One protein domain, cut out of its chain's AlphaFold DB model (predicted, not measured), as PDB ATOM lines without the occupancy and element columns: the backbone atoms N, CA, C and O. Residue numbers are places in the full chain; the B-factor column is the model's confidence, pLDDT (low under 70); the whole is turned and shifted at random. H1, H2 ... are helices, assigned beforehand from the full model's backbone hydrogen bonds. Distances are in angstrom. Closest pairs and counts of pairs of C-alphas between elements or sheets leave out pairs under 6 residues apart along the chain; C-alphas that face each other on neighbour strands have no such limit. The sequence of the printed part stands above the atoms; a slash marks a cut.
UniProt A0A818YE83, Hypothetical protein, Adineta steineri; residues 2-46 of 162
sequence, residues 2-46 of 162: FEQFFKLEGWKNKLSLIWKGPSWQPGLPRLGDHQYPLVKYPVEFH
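AT A GLANCE: This is residues 2 to 46 of the 162 residues of the protein "Hypothetical protein" of Adineta steineri (UniProt A0A818YE83). There is little regular structure here: a small body holds two short helices, H2 and H1, folded back side by side, and looping chain, and residues 37 to 46 stick out from it as a free tail. The printed part has 45 residues, with H1 then H2 along the chain and no named strand; the class is all helix, with 16 residues in named elements. The whole is loose, with a radius of gyration of the C-alphas of 13.4 A, and elongated, spanning 39 by 21 by 15 A.

IN THESE COORDINATES: Find C-alpha 11 at (38.782, 66.847, -23.809); from there H2, residues 11 to 20, runs 14.0 A to C-alpha 20 at (26.640, 73.321, -21.471). H1, residues 2 to 7, begins at C-alpha 2, (33.097, 67.317, -10.827).

HOW THE PARTS SIT: Look at Phe 5 and Lys 14, whose C-alphas, 5.8 A apart, are the closest of H1 and H2. The helices are close but not clearly touching, and run opposite ways at a shallow tilt of 31 degrees. In both, every O i to N i+4 pair is within hydrogen-bond range.

THE WHOLE: Without residues 37 to 46, the body spans 24 by 16 by 14 A. The printed part has no cut, and the link from H1 to H2 is tight. Residues 21 to 46 have no named element. In the pLDDT column, residues 34 and 36 are under 70.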
ATOM      1  N   PHE A   2      31.681  67.744 -10.842       75.88
ATOM      2  CA  PHE A   2      33.097  67.317 -10.827       75.88
ATOM      3  C   PHE A   2      33.280  65.802 -11.021       75.88
ATOM      4  O   PHE A   2      34.084  65.382 -11.841       75.88
ATOM      5  N   GLU A   3      32.441  64.989 -10.382       80.38
ATOM      6  CA  GLU A   3      32.380  63.533 -10.602       80.38
ATOM      7  C   GLU A   3      32.172  63.151 -12.080       80.38
ATOM      8  O   GLU A   3      32.864  62.293 -12.619       80.38
ATOM      9  N   GLN A   4      31.239  63.815 -12.772       78.50
ATOM     10  CA  GLN A   4      30.988  63.576 -14.198       78.50
ATOM     11  C   GLN A   4      32.156  64.055 -15.064       78.50
ATOM     12  O   GLN A   4      32.487  63.412 -16.053       78.50
ATOM     13  N   PHE A   5      32.816  65.149 -14.678       83.75
ATOM     14  CA  PHE A   5      33.980  65.672 -15.389       83.75
ATOM     15  C   PHE A   5      35.148  64.676 -15.408       83.75
ATOM     16  O   PHE A   5      35.820  64.541 -16.431       83.75
ATOM     17  N   PHE A   6      35.381  63.962 -14.302       84.06
ATOM     18  CA  PHE A   6      36.422  62.932 -14.235       84.06
ATOM     19  C   PHE A   6      36.039  61.643 -14.965       84.06
ATOM     20  O   PHE A   6      36.920  60.987 -15.513       84.06
ATOM     21  N   LYS A   7      34.744  61.314 -15.028       84.44
ATOM     22  CA  LYS A   7      34.232  60.125 -15.730       84.44
ATOM     23  C   LYS A   7      34.141  60.289 -17.250       84.44
ATOM     24  O   LYS A   7      34.163  59.292 -17.961       84.44
ATOM     25  N   LEU A   8      34.014  61.514 -17.761       85.06
ATOM     26  CA  LEU A   8      33.911  61.760 -19.199       85.06
ATOM     27  C   LEU A   8      35.261  61.589 -19.900       85.06
ATOM     28  O   LEU A   8      36.229  62.305 -19.624       85.06
ATOM     29  N   GLU A   9      35.287  60.699 -20.885       84.56
ATOM     30  CA  GLU A   9      36.419  60.544 -21.788       84.56
ATOM     31  C   GLU A   9      36.405  61.625 -22.879       84.56
ATOM     32  O   GLU A   9      35.365  61.982 -23.444       84.56
ATOM     33  N   GLY A  10      37.589  62.163 -23.179       85.50
ATOM     34  CA  GLY A  10      37.792  63.166 -24.223       85.50
ATOM     35  C   GLY A  10      37.688  64.621 -23.748       85.50
ATOM     36  O   GLY A  10      36.729  65.061 -23.114       85.50
ATOM     37  N   TRP A  11      38.681  65.420 -24.137       88.81
ATOM     38  CA  TRP A  11      38.782  66.847 -23.809       88.81
ATOM     39  C   TRP A  11      37.603  67.687 -24.339       88.81
ATOM     40  O   TRP A  11      37.136  68.594 -23.652       88.81
ATOM     41  N   LYS A  12      37.052  67.340 -25.512       86.44
ATOM     42  CA  LYS A  12      35.865  68.003 -26.090       86.44
ATOM     43  C   LYS A  12      34.609  67.825 -25.230       86.44
ATOM     44  O   LYS A  12      33.825  68.763 -25.089       86.44
ATOM     45  N   ASN A  13      34.432  66.646 -24.631       85.25
ATOM     46  CA  ASN A  13      33.299  66.355 -23.751       85.25
ATOM     47  C   ASN A  13      33.450  67.078 -22.408       85.25
ATOM     48  O   ASN A  13      32.483  67.633 -21.896       85.25
ATOM     49  N   LYS A  14      34.678  67.171 -21.888       87.00
ATOM     50  CA  LYS A  14      34.998  67.946 -20.680       87.00
ATOM     51  C   LYS A  14      34.713  69.441 -20.843       87.00
ATOM     52  O   LYS A  14      34.050  70.031 -19.993       87.00
ATOM     53  N   LEU A  15      35.143  70.040 -21.957       87.56
ATOM     54  CA  LEU A  15      34.822  71.435 -22.290       87.56
ATOM     55  C   LEU A  15      33.317  71.640 -22.488       87.56
ATOM     56  O   LEU A  15      32.750  72.621 -22.009       87.56
ATOM     57  N   SER A  16      32.658  70.686 -23.149       84.50
ATOM     58  CA  SER A  16      31.210  70.723 -23.340       84.50
ATOM     59  C   SER A  16      30.456  70.674 -22.011       84.50
ATOM     60  O   SER A  16      29.518  71.440 -21.857       84.50
ATOM     61  N   LEU A  17      30.877  69.872 -21.028       85.88
ATOM     62  CA  LEU A  17      30.240  69.829 -19.704       85.88
ATOM     63  C   LEU A  17      30.325  71.182 -18.975       85.88
ATOM     64  O   LEU A  17      29.349  71.622 -18.374       85.88
ATOM     65  N   ILE A  18      31.470  71.865 -19.056       85.94
ATOM     66  CA  ILE A  18      31.649  73.189 -18.436       85.94
ATOM     67  C   ILE A  18      30.750  74.228 -19.121       85.94
ATOM     68  O   ILE A  18      30.091  75.016 -18.449       85.94
ATOM     69  N   TRP A  19      30.694  74.217 -20.454       84.25
ATOM     70  CA  TRP A  19      29.965  75.228 -21.228       84.25
ATOM     71  C   TRP A  19      28.447  75.009 -21.279       84.25
ATOM     72  O   TRP A  19      27.659  75.953 -21.379       84.25
ATOM     73  N   LYS A  20      28.033  73.744 -21.290       83.69
ATOM     74  CA  LYS A  20      26.640  73.321 -21.471       83.69
ATOM     75  C   LYS A  20      25.947  73.025 -20.139       83.69
ATOM     76  O   LYS A  20      24.724  73.023 -20.082       83.69
ATOM     77  N   GLY A  21      26.718  72.874 -19.065       81.56
ATOM     78  CA  GLY A  21      26.215  72.713 -17.710       81.56
ATOM     79  C   GLY A  21      26.182  71.255 -17.238       81.56
ATOM     80  O   GLY A  21      26.445  70.324 -18.001       81.56
ATOM     81  N   PRO A  22      25.857  71.040 -15.953       78.44
ATOM     82  CA  PRO A  22      26.015  69.749 -15.278       78.44
ATOM     83  C   PRO A  22      25.074  68.649 -15.787       78.44
ATOM     84  O   PRO A  22      25.365  67.472 -15.597       78.44
ATOM     85  N   SER A  23      23.963  69.018 -16.426       75.94
ATOM     86  CA  SER A  23      22.986  68.072 -16.980       75.94
ATOM     87  C   SER A  23      23.373  67.543 -18.367       75.94
ATOM     88  O   SER A  23      22.717  66.643 -18.887       75.94
ATOM     89  N   TRP A  24      24.420  68.092 -18.991       84.56
ATOM     90  CA  TRP A  24      24.839  67.707 -20.337       84.56
ATOM     91  C   TRP A  24      25.609  66.377 -20.348       84.56
ATOM     92  O   TRP A  24      26.510  66.162 -19.537       84.56
ATOM     93  N   GLN A  25      25.313  65.507 -21.318       82.31
ATOM     94  CA  GLN A  25      26.096  64.299 -21.606       82.31
ATOM     95  C   GLN A  25      26.339  64.164 -23.123       82.31
ATOM     96  O   GLN A  25      25.625  64.795 -23.916       82.31
ATOM     97  N   PRO A  26      27.333  63.366 -23.559       82.31
ATOM     98  CA  PRO A  26      27.597  63.138 -24.976       82.31
ATOM     99  C   PRO A  26      26.345  62.624 -25.698       82.31
ATOM    100  O   PRO A  26      25.750  61.636 -25.286       82.31
ATOM    101  N   GLY A  27      25.936  63.313 -26.765       81.00
ATOM    102  CA  GLY A  27      24.728  62.986 -27.532       81.00
ATOM    103  C   GLY A  27      23.464  63.759 -27.132       81.00
ATOM    104  O   GLY A  27      22.518  63.774 -27.912       81.00
ATOM    105  N   LEU A  28      23.448  64.465 -25.994       78.81
ATOM    106  CA  LEU A  28      22.309  65.303 -25.592       78.81
ATOM    107  C   LEU A  28      22.413  66.758 -26.099       78.81
ATOM    108  O   LEU A  28      23.526  67.282 -26.286       78.81
ATOM    109  N   PRO A  29      21.261  67.440 -26.294       79.94
ATOM    110  CA  PRO A  29      21.212  68.865 -26.616       79.94
ATOM    111  C   PRO A  29      21.865  69.708 -25.516       79.94
ATOM    112  O   PRO A  29      22.136  69.230 -24.417       79.94
ATOM    113  N   ARG A  30      22.133  70.989 -25.807       74.62
ATOM    114  CA  ARG A  30      22.908  71.878 -24.921       74.62
ATOM    115  C   ARG A  30      22.415  71.892 -23.468       74.62
ATOM    116  O   ARG A  30      23.254  71.956 -22.588       74.62
ATOM    117  N   LEU A  31      21.113  71.817 -23.209       72.88
ATOM    118  CA  LEU A  31      20.571  71.851 -21.843       72.88
ATOM    119  C   LEU A  31      20.510  70.480 -21.145       72.88
ATOM    120  O   LEU A  31      20.066  70.401 -20.005       72.88
ATOM    121  N   GLY A  32      20.988  69.413 -21.792       74.19
ATOM    122  CA  GLY A  32      20.793  68.050 -21.310       74.19
ATOM    123  C   GLY A  32      19.348  67.584 -21.488       74.19
ATOM    124  O   GLY A  32      18.599  68.125 -22.305       74.19
ATOM    125  N   ASP A  33      18.970  66.562 -20.729       71.50
ATOM    126  CA  ASP A  33      17.585  66.113 -20.638       71.50
ATOM    127  C   ASP A  33      16.821  67.034 -19.674       71.50
ATOM    128  O   ASP A  33      17.337  67.388 -18.613       71.50
ATOM    129  N   HIS A  34      15.595  67.426 -20.023       68.50
ATOM    130  CA  HIS A  34      14.757  68.315 -19.202       68.50
ATOM    131  C   HIS A  34      14.084  67.565 -18.037       68.50
ATOM    132  O   HIS A  34      13.137  68.061 -17.425       68.50
ATOM    133  N   GLN A  35      14.564  66.363 -17.715       70.12
ATOM    134  CA  GLN A  35      14.142  65.585 -16.559       70.12
ATOM    135  C   GLN A  35      14.771  66.155 -15.285       70.12
ATOM    136  O   GLN A  35      15.770  65.655 -14.767       70.12
ATOM    137  N   TYR A  36      14.189  67.238 -14.776       69.38
ATOM    138  CA  TYR A  36      14.548  67.762 -13.465       69.38
ATOM    139  C   TYR A  36      14.025  66.813 -12.381       69.38
ATOM    140  O   TYR A  36      12.868  66.385 -12.456       69.38
ATOM    141  N   PRO A  37      14.831  66.481 -11.357       72.56
ATOM    142  CA  PRO A  37      14.313  65.745 -10.216       72.56
ATOM    143  C   PRO A  37      13.179  66.563  -9.594       72.56
ATOM    144  O   PRO A  37      13.350  67.745  -9.293       72.56
ATOM    145  N   LEU A  38      12.016  65.936  -9.415       76.25
ATOM    146  CA  LEU A  38      10.906  66.546  -8.691       76.25
ATOM    147  C   LEU A  38      11.408  66.949  -7.303       76.25
ATOM    148  O   LEU A  38      11.964  66.119  -6.578       76.25
ATOM    149  N   VAL A  39      11.235  68.225  -6.952       75.75
ATOM    150  CA  VAL A  39      11.587  68.742  -5.627       75.75
ATOM    151  C   VAL A  39      10.748  67.979  -4.605       75.75
ATOM    152  O   VAL A  39       9.531  68.143  -4.539       75.75
ATOM    153  N   LYS A  40      11.392  67.082  -3.853       77.75
ATOM    154  CA  LYS A  40      10.743  66.330  -2.780       77.75
ATOM    155  C   LYS A  40      10.588  67.258  -1.580       77.75
ATOM    156  O   LYS A  40      11.578  67.777  -1.077       77.75
ATOM    157  N   TYR A  41       9.350  67.464  -1.148       78.44
ATOM    158  CA  TYR A  41       9.043  68.175   0.087       78.44
ATOM    159  C   TYR A  41       9.039  67.188   1.263       78.44
ATOM    160  O   TYR A  41       8.603  66.047   1.080       78.44
ATOM    161  N   PRO A  42       9.480  67.606   2.460       76.69
ATOM    162  CA  PRO A  42       9.903  68.961   2.825       76.69
ATOM    163  C   PRO A  42      11.344  69.283   2.395       76.69
ATOM    164  O   PRO A  42      12.236  68.446   2.487       76.69
ATOM    165  N   VAL A  43      11.571  70.519   1.939       74.94
ATOM    166  CA  VAL A  43      12.926  71.042   1.725       74.94
ATOM    167  C   VAL A  43      13.528  71.312   3.102       74.94
ATOM    168  O   VAL A  43      12.973  72.100   3.867       74.94
ATOM    169  N   GLU A  44      14.638  70.657   3.432       73.31
ATOM    170  CA  GLU A  44      15.405  70.988   4.633       73.31
ATOM    171  C   GLU A  44      15.984  72.399   4.474       73.31
ATOM    172  O   GLU A  44      16.880  72.639   3.662       73.31
ATOM    173  N   PHE A  45      15.443  73.356   5.227       72.19
ATOM    174  CA  PHE A  45      16.014  74.694   5.301       72.19
ATOM    175  C   PHE A  45      17.343  74.623   6.051       72.19
ATOM    176  O   PHE A  45      17.423  74.081   7.153       72.19
ATOM    177  N   HIS A  46      18.395  75.182   5.456       70.50
ATOM    178  CA  HIS A  46      19.656  75.364   6.159       70.50
ATOM    179  C   HIS A  46      19.495  76.503   7.170       70.50
ATOM    180  O   HIS A  46      19.673  77.667   6.820       70.50
TER     181      HIS A  46